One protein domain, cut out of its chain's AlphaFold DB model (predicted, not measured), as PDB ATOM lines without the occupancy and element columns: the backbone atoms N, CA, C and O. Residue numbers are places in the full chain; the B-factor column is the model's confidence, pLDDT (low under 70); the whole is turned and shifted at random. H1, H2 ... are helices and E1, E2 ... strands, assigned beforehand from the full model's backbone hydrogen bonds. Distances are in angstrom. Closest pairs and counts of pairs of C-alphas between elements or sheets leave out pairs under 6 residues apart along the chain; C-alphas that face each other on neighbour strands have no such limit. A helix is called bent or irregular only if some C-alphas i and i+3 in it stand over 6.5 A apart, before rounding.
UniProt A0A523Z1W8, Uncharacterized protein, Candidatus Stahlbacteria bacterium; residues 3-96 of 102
ATOM      1  N   ILE A   3     179.198  -4.471  47.627       92.75
ATOM      2  CA  ILE A   3     178.361  -5.656  47.468       92.75
ATOM      3  C   ILE A   3     177.350  -5.631  48.611       92.75
ATOM      4  O   ILE A   3     177.699  -5.905  49.761       92.75
ATOM      5  N   ARG A   4     176.096  -5.306  48.298       95.81
ATOM      6  CA  ARG A   4     174.997  -5.369  49.264       95.81
ATOM      7  C   ARG A   4     174.383  -6.750  49.231       95.81
ATOM      8  O   ARG A   4     174.109  -7.302  48.167       95.81
ATOM      9  N   THR A   5     174.204  -7.333  50.401       95.81
ATOM     10  CA  THR A   5     173.931  -8.759  50.528       95.81
ATOM     11  C   THR A   5     172.703  -9.014  51.360       95.81
ATOM     12  O   THR A   5     172.485  -8.371  52.383       95.81
ATOM     13  N   ILE A   6     171.956 -10.037  50.963       95.62
ATOM     14  CA  ILE A   6     170.968 -10.636  51.851       95.62
ATOM     15  C   ILE A   6     171.678 -11.504  52.895       95.62
ATOM     16  O   ILE A   6     172.734 -12.093  52.633       95.62
ATOM     17  N   LYS A   7     171.056 -11.686  54.062       92.56
ATOM     18  CA  LYS A   7     171.609 -12.460  55.192       92.56
ATOM     19  C   LYS A   7     172.121 -13.854  54.823       92.56
ATOM     20  O   LYS A   7     173.144 -14.302  55.347       92.56
ATOM     21  N   LYS A   8     171.421 -14.544  53.917       92.44
ATOM     22  CA  LYS A   8     171.804 -15.878  53.430       92.44
ATOM     23  C   LYS A   8     173.132 -15.854  52.670       92.44
ATOM     24  O   LYS A   8     173.975 -16.721  52.890       92.44
ATOM     25  N   ASP A   9     173.312 -14.862  51.807       94.00
ATOM     26  CA  ASP A   9     174.474 -14.745  50.930       94.00
ATOM     27  C   ASP A   9     175.674 -14.127  51.655       94.00
ATOM     28  O   ASP A   9     176.808 -14.506  51.383       94.00
ATOM     29  N   TYR A  10     175.449 -13.257  52.644       92.88
ATOM     30  CA  TYR A  10     176.518 -12.629  53.427       92.88
ATOM     31  C   TYR A  10     177.482 -13.653  54.049       92.88
ATOM     32  O   TYR A  10     178.702 -13.524  53.944       92.88
ATOM     33  N   LYS A  11     176.940 -14.727  54.648       90.56
ATOM     34  CA  LYS A  11     177.742 -15.824  55.225       90.56
ATOM     35  C   LYS A  11     178.564 -16.578  54.178       90.56
ATOM     36  O   LYS A  11     179.579 -17.179  54.516       90.56
ATOM     37  N   ILE A  12     178.093 -16.596  52.936       91.88
ATOM     38  CA  ILE A  12     178.737 -17.281  51.817       91.88
ATOM     39  C   ILE A  12     179.855 -16.391  51.280       91.88
ATOM     40  O   ILE A  12     180.997 -16.831  51.215       91.88
ATOM     41  N   PHE A  13     179.558 -15.122  50.996       92.00
ATOM     42  CA  PHE A  13     180.521 -14.165  50.452       92.00
ATOM     43  C   PHE A  13     181.670 -13.865  51.412       92.00
ATOM     44  O   PHE A  13     182.801 -13.737  50.962       92.00
ATOM     45  N   LYS A  14     181.437 -13.891  52.730       90.19
ATOM     46  CA  LYS A  14     182.511 -13.788  53.734       90.19
ATOM     47  C   LYS A  14     183.605 -14.854  53.628       90.19
ATOM     48  O   LYS A  14     184.674 -14.662  54.193       90.19
ATOM     49  N   LYS A  15     183.343 -15.980  52.957       91.56
ATOM     50  CA  LYS A  15     184.336 -17.046  52.753       91.56
ATOM     51  C   LYS A  15     185.262 -16.782  51.563       91.56
ATOM     52  O   LYS A  15     186.247 -17.494  51.410       91.56
ATOM     53  N   TYR A  16     184.941 -15.807  50.715       89.00
ATOM     54  CA  TYR A  16     185.771 -15.427  49.578       89.00
ATOM     55  C   TYR A  16     186.799 -14.378  50.002       89.00
ATOM     56  O   TYR A  16     186.571 -13.607  50.935       89.00
ATOM     57  N   SER A  17     187.917 -14.313  49.276       86.94
ATOM     58  CA  SER A  17     188.831 -13.174  49.381       86.94
ATOM     59  C   SER A  17     188.183 -11.961  48.722       86.94
ATOM     60  O   SER A  17     188.162 -11.850  47.500       86.94
ATOM     61  N   ILE A  18     187.606 -11.078  49.536       86.19
ATOM     62  CA  ILE A  18     186.984  -9.846  49.047       86.19
ATOM     63  C   ILE A  18     188.096  -8.878  48.603       86.19
ATOM     64  O   ILE A  18     188.999  -8.607  49.401       86.19
ATOM     65  N   PRO A  19     188.052  -8.343  47.367       80.94
ATOM     66  CA  PRO A  19     189.010  -7.333  46.920       80.94
ATOM     67  C   PRO A  19     189.005  -6.111  47.846       80.94
ATOM     68  O   PRO A  19     187.951  -5.722  48.346       80.94
ATOM     69  N   LYS A  20     190.164  -5.476  48.065       79.38
ATOM     70  CA  LYS A  20     190.298  -4.357  49.023       79.38
ATOM     71  C   LYS A  20     189.411  -3.159  48.667       79.38
ATOM     72  O   LYS A  20     188.975  -2.424  49.543       79.38
ATOM     73  N   GLU A  21     189.135  -2.973  47.383       80.12
ATOM     74  CA  GLU A  21     188.267  -1.941  46.818       80.12
ATOM     75  C   GLU A  21     186.760  -2.263  46.903       80.12
ATOM     76  O   GLU A  21     185.918  -1.445  46.505       80.12
ATOM     77  N   CYS A  22     186.403  -3.451  47.406       84.62
ATOM     78  CA  CYS A  22     185.032  -3.909  47.592       84.62
ATOM     79  C   CYS A  22     184.654  -3.940  49.076       84.62
ATOM     80  O   CYS A  22     185.318  -4.566  49.896       84.62
ATOM     81  N   VAL A  23     183.525  -3.321  49.412       91.12
ATOM     82  CA  VAL A  23     182.912  -3.399  50.743       91.12
ATOM     83  C   VAL A  23     181.746  -4.376  50.698       91.12
ATOM     84  O   VAL A  23     180.964  -4.351  49.751       91.12
ATOM     85  N   LEU A  24     181.626  -5.243  51.704       93.38
ATOM     86  CA  LEU A  24     180.516  -6.188  51.836       93.38
ATOM     87  C   LEU A  24     179.545  -5.702  52.918       93.38
ATOM     88  O   LEU A  24     179.878  -5.737  54.104       93.38
ATOM     89  N   THR A  25     178.336  -5.315  52.519       95.25
ATOM     90  CA  THR A  25     177.313  -4.752  53.414       95.25
ATOM     91  C   THR A  25     176.110  -5.687  53.500       95.25
ATOM     92  O   THR A  25     175.723  -6.316  52.511       95.25
ATOM     93  N   LEU A  26     175.513  -5.812  54.684       95.12
ATOM     94  CA  LEU A  26     174.236  -6.504  54.862       95.12
ATOM     95  C   LEU A  26     173.097  -5.507  54.618       95.12
ATOM     96  O   LEU A  26     173.106  -4.426  55.198       95.12
ATOM     97  N   ASP A  27     172.137  -5.875  53.775       93.94
ATOM     98  CA  ASP A  27     170.958  -5.065  53.472       93.94
ATOM     99  C   ASP A  27     169.720  -5.969  53.473       93.94
ATOM    100  O   ASP A  27     169.486  -6.751  52.547       93.94
ATOM    101  N   ASP A  28     168.941  -5.881  54.552       89.19
ATOM    102  CA  ASP A  28     167.760  -6.719  54.770       89.19
ATOM    103  C   ASP A  28     166.550  -6.281  53.924       89.19
ATOM    104  O   ASP A  28     165.535  -6.978  53.897       89.19
ATOM    105  N   THR A  29     166.645  -5.158  53.198       93.38
ATOM    106  CA  THR A  29     165.590  -4.697  52.279       93.38
ATOM    107  C   THR A  29     165.662  -5.379  50.910       93.38
ATOM    108  O   THR A  29     164.709  -5.328  50.128       93.38
ATOM    109  N   LEU A  30     166.779  -6.047  50.610       92.00
ATOM    110  CA  LEU A  30     166.997  -6.721  49.340       92.00
ATOM    111  C   LEU A  30     166.351  -8.110  49.307       92.00
ATOM    112  O   LEU A  30     166.424  -8.894  50.249       92.00
ATOM    113  N   ASN A  31     165.805  -8.471  48.148       92.31
ATOM    114  CA  ASN A  31     165.388  -9.845  47.850       92.31
ATOM    115  C   ASN A  31     166.519 -10.685  47.226       92.31
ATOM    116  O   ASN A  31     166.461 -11.916  47.225       92.31
ATOM    117  N   GLN A  32     167.549 -10.029  46.690       93.06
ATOM    118  CA  GLN A  32     168.729 -10.634  46.083       93.06
ATOM    119  C   GLN A  32     169.940  -9.738  46.318       93.06
ATOM    120  O   GLN A  32     169.835  -8.519  46.246       93.06
ATOM    121  N   SER A  33     171.101 -10.346  46.545       94.44
ATOM    122  CA  SER A  33     172.350  -9.600  46.678       94.44
ATOM    123  C   SER A  33     172.708  -8.870  45.378       94.44
ATOM    124  O   SER A  33     172.472  -9.401  44.286       94.44
ATOM    125  N   VAL A  34     173.316  -7.690  45.491       92.44
ATOM    126  CA  VAL A  34     173.658  -6.807  44.369       92.44
ATOM    127  C   VAL A  34     175.079  -6.261  44.479       92.44
ATOM    128  O   VAL A  34     175.618  -6.108  45.572       92.44
ATOM    129  N   ILE A  35     175.681  -5.940  43.335       88.19
ATOM    130  CA  ILE A  35     176.908  -5.145  43.250       88.19
ATOM    131  C   ILE A  35     176.520  -3.723  42.863       88.19
ATOM    132  O   ILE A  35     175.883  -3.505  41.831       88.19
ATOM    133  N   MET A  36     176.947  -2.766  43.677       88.19
ATOM    134  CA  MET A  36     176.774  -1.333  43.496       88.19
ATOM    135  C   MET A  36     178.114  -0.694  43.128       88.19
ATOM    136  O   MET A  36     179.149  -0.949  43.758       88.19
ATOM    137  N   ILE A  37     178.088   0.182  42.130       84.12
ATOM    138  CA  ILE A  37     179.254   0.928  41.656       84.12
ATOM    139  C   ILE A  37     179.032   2.418  41.865       84.12
ATOM    140  O   ILE A  37     177.923   2.923  41.698       84.12
ATOM    141  N   GLN A  38     180.087   3.126  42.260       80.81
ATOM    142  CA  GLN A  38     180.022   4.574  42.368       80.81
ATOM    143  C   GLN A  38     180.188   5.179  40.974       80.81
ATOM    144  O   GLN A  38     181.152   4.889  40.272       80.81
ATOM    145  N   THR A  39     179.214   5.983  40.572       79.88
ATOM    146  CA  THR A  39     179.256   6.780  39.344       79.88
ATOM    147  C   THR A  39     180.232   7.948  39.493       79.88
ATOM    148  O   THR A  39     180.535   8.366  40.609       79.88
ATOM    149  N   GLU A  40     180.644   8.552  38.376       78.75
ATOM    150  CA  GLU A  40     181.462   9.780  38.358       78.75
ATOM    151  C   GLU A  40     180.828  10.927  39.168       78.75
ATOM    152  O   GLU A  40     181.517  11.769  39.732       78.75
ATOM    153  N   LYS A  41     179.494  10.928  39.291       81.12
ATOM    154  CA  LYS A  41     178.719  11.904  40.077       81.12
ATOM    155  C   LYS A  41     178.629  11.552  41.571       81.12
ATOM    156  O   LYS A  41     177.803  12.119  42.281       81.12
ATOM    157  N   GLY A  42     179.388  10.561  42.038       80.38
ATOM    158  CA  GLY A  42     179.437  10.129  43.437       80.38
ATOM    159  C   GLY A  42     178.264   9.257  43.903       80.38
ATOM    160  O   GLY A  42     178.305   8.750  45.022       80.38
ATOM    161  N   LYS A  43     177.238   9.030  43.070       85.06
ATOM    162  CA  LYS A  43     176.073   8.193  43.415       85.06
ATOM    163  C   LYS A  43     176.389   6.709  43.266       85.06
ATOM    164  O   LYS A  43     177.000   6.324  42.271       85.06
ATOM    165  N   LEU A  44     175.904   5.884  44.194       84.50
ATOM    166  CA  LEU A  44     175.900   4.428  44.047       84.50
ATOM    167  C   LEU A  44     174.769   4.000  43.109       84.50
ATOM    168  O   LEU A  44     173.607   4.330  43.342       84.50
ATOM    169  N   GLN A  45     175.112   3.247  42.070       84.12
ATOM    170  CA  GLN A  45     174.171   2.680  41.112       84.12
ATOM    171  C   GLN A  45     174.305   1.158  41.089       84.12
ATOM    172  O   GLN A  45     175.414   0.625  41.166       84.12
ATOM    173  N   GLU A  46     173.176   0.459  40.984       86.06
ATOM    174  CA  GLU A  46     173.176  -0.992  40.808       86.06
ATOM    175  C   GLU A  46     173.815  -1.356  39.469       86.06
ATOM    176  O   GLU A  46     173.415  -0.857  38.416       86.06
ATOM    177  N   TRP A  47     174.808  -2.240  39.520       81.62
ATOM    178  CA  TRP A  47     175.499  -2.746  38.341       81.62
ATOM    179  C   TRP A  47     175.034  -4.149  37.958       81.62
ATOM    180  O   TRP A  47     174.746  -4.427  36.796       81.62
ATOM    181  N   THR A  48     174.943  -5.051  38.934       84.06
ATOM    182  CA  THR A  48     174.408  -6.397  38.720       84.06
ATOM    183  C   THR A  48     173.764  -6.933  39.988       84.06
ATOM    184  O   THR A  48     174.045  -6.466  41.091       84.06
ATOM    185  N   ARG A  49     172.937  -7.965  39.835       89.06
ATOM    186  CA  ARG A  49     172.264  -8.663  40.929       89.06
ATOM    187  C   ARG A  49     172.369 -10.170  40.789       89.06
ATOM    188  O   ARG A  49     172.586 -10.698  39.697       89.06
ATOM    189  N   GLY A  50     172.160 -10.858  41.900       87.88
ATOM    190  CA  GLY A  50     172.060 -12.306  41.971       87.88
ATOM    191  C   GLY A  50     173.355 -12.986  42.403       87.88
ATOM    192  O   GLY A  50     174.460 -12.660  41.971       87.88
ATOM    193  N   ARG A  51     173.197 -14.019  43.233       88.88
ATOM    194  CA  ARG A  51     174.296 -14.748  43.870       88.88
ATOM    195  C   ARG A  51     175.366 -15.246  42.896       88.88
ATOM    196  O   ARG A  51     176.543 -15.010  43.122       88.88
ATOM    197  N   LYS A  52     174.967 -15.897  41.798       83.31
ATOM    198  CA  LYS A  52     175.909 -16.465  40.812       83.31
ATOM    199  C   LYS A  52     176.795 -15.398  40.163       83.31
ATOM    200  O   LYS A  52     177.943 -15.682  39.841       83.31
ATOM    201  N   ASN A  53     176.267 -14.189  39.982       79.81
ATOM    202  CA  ASN A  53     177.002 -13.068  39.402       79.81
ATOM    203  C   ASN A  53     178.048 -12.536  40.380       79.81
ATOM    204  O   ASN A  53     179.180 -12.282  39.980       79.81
ATOM    205  N   ILE A  54     177.691 -12.453  41.660       85.88
ATOM    206  CA  ILE A  54     178.595 -12.004  42.721       85.88
ATOM    207  C   ILE A  54     179.676 -13.045  43.009       85.88
ATOM    208  O   ILE A  54     180.840 -12.682  43.082       85.88
ATOM    209  N   GLU A  55     179.339 -14.335  43.112       86.12
ATOM    210  CA  GLU A  55     180.347 -15.397  43.283       86.12
ATOM    211  C   GLU A  55     181.331 -15.411  42.112       86.12
ATOM    212  O   GLU A  55     182.538 -15.477  42.311       86.12
ATOM    213  N   SER A  56     180.818 -15.297  40.886       76.19
ATOM    214  CA  SER A  56     181.643 -15.180  39.685       76.19
ATOM    215  C   SER A  56     182.603 -13.989  39.780       76.19
ATOM    216  O   SER A  56     183.791 -14.122  39.487       76.19
ATOM    217  N   PHE A  57     182.101 -12.844  40.244       78.88
ATOM    218  CA  PHE A  57     182.906 -11.643  40.419       78.88
ATOM    219  C   PHE A  57     183.980 -11.828  41.498       78.88
ATOM    220  O   PHE A  57     185.137 -11.498  41.265       78.88
ATOM    221  N   LEU A  58     183.627 -12.405  42.645       81.94
ATOM    222  CA  LEU A  58     184.548 -12.606  43.764       81.94
ATOM    223  C   LEU A  58     185.646 -13.635  43.472       81.94
ATOM    224  O   LEU A  58     186.750 -13.497  43.986       81.94
ATOM    225  N   VAL A  59     185.361 -14.671  42.679       79.44
ATOM    226  CA  VAL A  59     186.355 -15.710  42.357       79.44
ATOM    227  C   VAL A  59     187.271 -15.278  41.224       79.44
ATOM    228  O   VAL A  59     188.460 -15.575  41.253       79.44
ATOM    229  N   TYR A  60     186.716 -14.607  40.218       71.44
ATOM    230  CA  TYR A  60     187.406 -14.455  38.945       71.44
ATOM    231  C   TYR A  60     187.483 -13.016  38.428       71.44
ATOM    232  O   TYR A  60     188.033 -12.776  37.355       71.44
ATOM    233  N   GLY A  61     186.885 -12.056  39.133       68.94
ATOM    234  CA  GLY A  61     186.837 -10.662  38.699       68.94
ATOM    235  C   GLY A  61     185.901 -10.398  37.515       68.94
ATOM    236  O   GLY A  61     186.030  -9.350  36.889       68.94
ATOM    237  N   TYR A  62     184.968 -11.311  37.198       66.00
ATOM    238  CA  TYR A  62     183.988 -11.149  36.112       66.00
ATOM    239  C   TYR A  62     182.559 -11.523  36.516       66.00
ATOM    240  O   TYR A  62     182.333 -12.422  37.324       66.00
ATOM    241  N   VAL A  63     181.561 -10.901  35.884       63.66
ATOM    242  CA  VAL A  63     180.145 -11.281  36.035       63.66
ATOM    243  C   VAL A  63     179.720 -12.217  34.906       63.66
ATOM    244  O   VAL A  63     179.990 -11.969  33.732       63.66
ATOM    245  N   ARG A  64     179.036 -13.306  35.259       55.09
ATOM    246  CA  ARG A  64     178.562 -14.322  34.314       55.09
ATOM    247  C   ARG A  64     177.295 -13.851  33.586       55.09
ATOM    248  O   ARG A  64     176.213 -13.887  34.160       55.09
ATOM    249  N   ILE A  65     177.392 -13.522  32.297       55.06
ATOM    250  CA  ILE A  65     176.230 -13.207  31.446       55.06
ATOM    251  C   ILE A  65     176.209 -14.184  30.259       55.06
ATOM    252  O   ILE A  65     177.227 -14.476  29.647       55.06
ATOM    253  N   GLN A  66     175.056 -14.804  29.986       51.59
ATOM    254  CA  GLN A  66     174.977 -15.982  29.100       51.59
ATOM    255  C   GLN A  66     174.416 -15.711  27.702       51.59
ATOM    256  O   GLN A  66     174.323 -16.649  26.909       51.59
ATOM    257  N   LYS A  67     174.009 -14.478  27.375       50.12
ATOM    258  CA  LYS A  67     173.209 -14.271  26.161       50.12
ATOM    259  C   LYS A  67     173.979 -14.573  24.868       50.12
ATOM    260  O   LYS A  67     173.362 -15.158  23.991       50.12
ATOM    261  N   ASN A  68     175.297 -14.325  24.789       49.56
ATOM    262  CA  ASN A  68     176.060 -14.418  23.530       49.56
ATOM    263  C   ASN A  68     177.578 -14.760  23.679       49.56
ATOM    264  O   ASN A  68     178.359 -14.288  22.860       49.56
ATOM    265  N   CYS A  69     178.059 -15.538  24.678       58.00
ATOM    266  CA  CYS A  69     179.507 -15.893  24.677       58.00
ATOM    267  C   CYS A  69     179.820 -16.769  23.437       58.00
ATOM    268  O   CYS A  69     179.142 -17.781  23.241       58.00
ATOM    269  N   PRO A  70     180.846 -16.451  22.622       53.31
ATOM    270  CA  PRO A  70     181.231 -17.249  21.447       53.31
ATOM    271  C   PRO A  70     181.601 -18.705  21.787       53.31
ATOM    272  O   PRO A  70     181.530 -19.584  20.936       53.31
ATOM    273  N   HIS A  71     181.901 -18.999  23.056       55.88
ATOM    274  CA  HIS A  71     182.103 -20.357  23.576       55.88
ATOM    275  C   HIS A  71     180.801 -21.103  23.945       55.88
ATOM    276  O   HIS A  71     180.854 -22.110  24.649       55.88
ATOM    277  N   ARG A  72     179.619 -20.621  23.525       51.22
ATOM    278  CA  ARG A  72     178.310 -21.233  23.836       51.22
ATOM    279  C   ARG A  72     178.045 -22.531  23.066       51.22
ATOM    280  O   ARG A  72     177.287 -23.361  23.556       51.22
ATOM    281  N   ILE A  73     178.698 -22.743  21.920       54.66
ATOM    282  CA  ILE A  73     178.668 -24.015  21.169       54.66
ATOM    283  C   ILE A  73     179.701 -24.994  21.782       54.66
ATOM    284  O   ILE A  73     180.567 -25.531  21.103       54.66
ATOM    285  N   GLY A  74     179.674 -25.154  23.113       60.00
ATOM    286  CA  GLY A  74     180.655 -25.922  23.888       60.00
ATOM    287  C   GLY A  74     180.666 -25.574  25.386       60.00
ATOM    288  O   GLY A  74     179.742 -24.952  25.912       60.00
ATOM    289  N   LYS A  75     181.725 -25.981  26.106       52.72
ATOM    290  CA  LYS A  75     181.946 -25.602  27.514       52.72
ATOM    291  C   LYS A  75     182.395 -24.137  27.561       52.72
ATOM    292  O   LYS A  75     183.460 -23.804  27.053       52.72
ATOM    293  N   CYS A  76     181.606 -23.267  28.191       53.97
ATOM    294  CA  CYS A  76     182.014 -21.888  28.468       53.97
ATOM    295  C   CYS A  76     183.285 -21.893  29.340       53.97
ATOM    296  O   CYS A  76     183.247 -22.366  30.477       53.97
ATOM    297  N   ILE A  77     184.404 -21.397  28.799       57.44
ATOM    298  CA  ILE A  77     185.673 -21.229  29.524       57.44
ATOM    299  C   ILE A  77     185.767 -19.761  29.920       57.44
ATOM    300  O   ILE A  77     186.116 -18.901  29.113       57.44
ATOM    301  N   CYS A  78     185.396 -19.472  31.158       54.56
ATOM    302  CA  CYS A  78     185.151 -18.110  31.598       54.56
ATOM    303  C   CYS A  78     186.402 -17.207  31.575       54.56
ATOM    304  O   CYS A  78     186.282 -16.038  31.219       54.56
ATOM    305  N   GLU A  79     187.595 -17.757  31.831       51.72
ATOM    306  CA  GLU A  79     188.876 -17.047  31.669       51.72
ATOM    307  C   GLU A  79     189.070 -16.530  30.234       51.72
ATOM    308  O   GLU A  79     189.515 -15.406  30.038       51.72
ATOM    309  N   LYS A  80     188.666 -17.299  29.213       51.41
ATOM    310  CA  LYS A  80     188.793 -16.905  27.796       51.41
ATOM    311  C   LYS A  80     187.697 -15.940  27.357       51.41
ATOM    312  O   LYS A  80     187.956 -15.023  26.587       51.41
ATOM    313  N   CYS A  81     186.487 -16.117  27.886       51.94
ATOM    314  CA  CYS A  81     185.378 -15.184  27.690       51.94
ATOM    315  C   CYS A  81     185.762 -13.754  28.203       51.94
ATOM    316  O   CYS A  81     185.299 -12.773  27.634       51.94
ATOM    317  N   SER A  82     186.652 -13.598  29.199       49.69
ATOM    318  CA  SER A  82     187.097 -12.284  29.731       49.69
ATOM    319  C   SER A  82     187.859 -11.375  28.744       49.69
ATOM    320  O   SER A  82     187.950 -10.170  28.972       49.69
ATOM    321  N   LEU A  83     188.375 -11.934  27.642       46.25
ATOM    322  CA  LEU A  83     189.132 -11.209  26.611       46.25
ATOM    323  C   LEU A  83     188.237 -10.511  25.575       46.25
ATOM    324  O   LEU A  83     188.721  -9.713  24.772       46.25
ATOM    325  N   PHE A  84     186.935 -10.807  25.566       47.47
ATOM    326  CA  PHE A  84     186.001 -10.233  24.605       47.47
ATOM    327  C   PHE A  84     185.484  -8.895  25.129       47.47
ATOM    328  O   PHE A  84     184.568  -8.820  25.942       47.47
ATOM    329  N   VAL A  85     186.098  -7.812  24.652       43.75
ATOM    330  CA  VAL A  85     185.591  -6.454  24.854       43.75
ATOM    331  C   VAL A  85     184.223  -6.339  24.180       43.75
ATOM    332  O   VAL A  85     184.093  -6.591  22.982       43.75
ATOM    333  N   ILE A  86     183.213  -5.932  24.953       43.97
ATOM    334  CA  ILE A  86     181.855  -5.645  24.479       43.97
ATOM    335  C   ILE A  86     181.928  -4.461  23.508       43.97
ATOM    336  O   ILE A  86     181.863  -3.298  23.904       43.97
ATOM    337  N   LYS A  87     182.079  -4.746  22.217       35.94
ATOM    338  CA  LYS A  87     181.861  -3.778  21.141       35.94
ATOM    339  C   LYS A  87     180.516  -4.131  20.504       35.94
ATOM    340  O   LYS A  87     180.352  -5.237  20.006       35.94
ATOM    341  N   ASN A  88     179.565  -3.196  20.540       34.94
ATOM    342  CA  ASN A  88     178.241  -3.266  19.890       34.94
ATOM    343  C   ASN A  88     177.129  -4.093  20.577       34.94
ATOM    344  O   ASN A  88     176.175  -4.485  19.914       34.94
ATOM    345  N   GLY A  89     177.181  -4.309  21.897       40.53
ATOM    346  CA  GLY A  89     176.007  -4.787  22.656       40.53
ATOM    347  C   GLY A  89     175.579  -6.239  22.395       40.53
ATOM    348  O   GLY A  89     174.479  -6.639  22.778       40.53
ATOM    349  N   THR A  90     176.433  -7.048  21.768       39.25
ATOM    350  CA  THR A  90     176.193  -8.474  21.521       39.25
ATOM    351  C   THR A  90     177.400  -9.317  21.941       39.25
ATOM    352  O   THR A  90     178.270  -9.607  21.131       39.25
ATOM    353  N   GLY A  91     177.438  -9.765  23.205       44.12
ATOM    354  CA  GLY A  91     178.399 -10.794  23.643       44.12
ATOM    355  C   GLY A  91     178.955 -10.599  25.044       44.12
ATOM    356  O   GLY A  91     180.130 -10.286  25.166       44.12
ATOM    357  N   ASP A  92     178.171 -10.765  26.111       47.91
ATOM    358  CA  ASP A  92     178.645 -10.180  27.373       47.91
ATOM    359  C   ASP A  92     179.444 -11.157  28.234       47.91
ATOM    360  O   ASP A  92     178.916 -12.092  28.837       47.91
ATOM    361  N   CYS A  93     180.745 -10.899  28.296       49.72
ATOM    362  CA  CYS A  93     181.705 -11.425  29.253       49.72
ATOM    363  C   CYS A  93     182.527 -10.222  29.735       49.72
ATOM    364  O   CYS A  93     183.032  -9.470  28.909       49.72
ATOM    365  N   ALA A  94     182.583  -9.959  31.046       46.66
ATOM    366  CA  ALA A  94     182.999  -8.641  31.544       46.66
ATOM    367  C   ALA A  94     184.262  -8.685  32.415       46.66
ATOM    368  O   ALA A  94     184.261  -9.318  33.465       46.66
ATOM    369  N   HIS A  95     185.293  -7.938  32.006       45.03
ATOM    370  CA  HIS A  95     186.490  -7.599  32.785       45.03
ATOM    371  C   HIS A  95     186.222  -6.347  33.641       45.03
ATOM    372  O   HIS A  95     185.897  -5.285  33.109       45.03
ATOM    373  N   VAL A  96     186.341  -6.445  34.970       49.22
ATOM    374  CA  VAL A  96     185.832  -5.410  35.901       49.22
ATOM    375  C   VAL A  96     186.836  -4.279  36.196       49.22
ATOM    376  O   VAL A  96     186.646  -3.491  37.115       49.22
TER     377      VAL A  96
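Overview. This is residues 3 to 96 of the 102 residues of an uncharacterized protein of Candidatus Stahlbacteria bacterium (UniProt A0A523Z1W8). Two lobes make this domain: a small twisted sheet of four strands with H1 and H2 side by side over one face, and a lobe of irregular loops, residues 61 to 96, with H3 as its one named helix. H2 lies nearest to the middle of the whole, and the loop lobe begins after its end. The printed part has 94 residues with three named helices and four named strands, in the order E1 H1 E2 E3 E4 H2 H3; the class is mixed, helices and strands, with 39 residues, under half, in named elements. The mixed sheet has the order E2 E1 E3 E4. The whole is compact, with a radius of gyration of the C-alphas of 14.2 A and spans of 39 by 32 by 25 A.

Along the chain. E1, residues 3 to 5, begins at C-alpha 3 (178.361, -5.656, 47.468). H1, residues 7 to 13, is 10.2 A long; it is neither bent nor irregular, but only just: C-alphas 8 and 11 are 6.2 A apart. E2 is residues 23 to 26. E3, residues 34 to 38, is 13.2 A long, and E4, residues 44 to 49, is 13.9 A. H2, residues 51 to 60, is 14.0 A long and ends at C-alpha 60 (187.406, -14.455, 38.945). H3, residues 78 to 81, ends at C-alpha 81 (185.378, -15.184, 27.690).

Arrangement. E2 and E1 are parallel, with N 3 and O 23 2.8 A apart, within hydrogen-bond range. E1, H1 and E2 form a strand-helix-strand unit, two parallel neighbour strands with a helix between, and its crossover is right-handed. E1 and E3 are antiparallel, with N 4 and O 34 at 2.9 A. E3 and E4 are an antiparallel hairpin, with N 35 and O 48 at 2.8 A. H1 and H2 are on the same face of the sheet, which gives two layers, helices on one face of a sheet. H1 has a height over the sheet of 8.0 A. H2 has a height of 9.8 A, lies over E3 and runs along the strands, at 11 degrees to E3 on the local plane; the closest C-alphas of the two, Ile 35 and Ile 54, are 7.1 A apart. H1 and H2 only just touch, with 3 pairs of C-alphas within 8 A, the closest Asp 9 and Arg 51 at 7.1 A; they run the same way at a shallow tilt of 19 degrees. H3 is not on the sheet; it is close to H2 but not clearly touching, with the C-alphas of Tyr 60 and Glu 79 closest at 7.9 A. Every O i to N i+4 pair of H2 is within hydrogen-bond range; in H1 1 of 3 is, beside 2 of 4 O i to N i+3 pairs, and H3 is too short for such an i+4 pair.

Size, cuts and confidence. The two C-alphas farthest apart, Lys 41 and Gly 74, are 41.2 A apart. The printed part has no cut. The link from H2 to H3, 17 residues, is long. Mean pLDDT of the printed part is 73.4, and residues 61 to 96 are under 70.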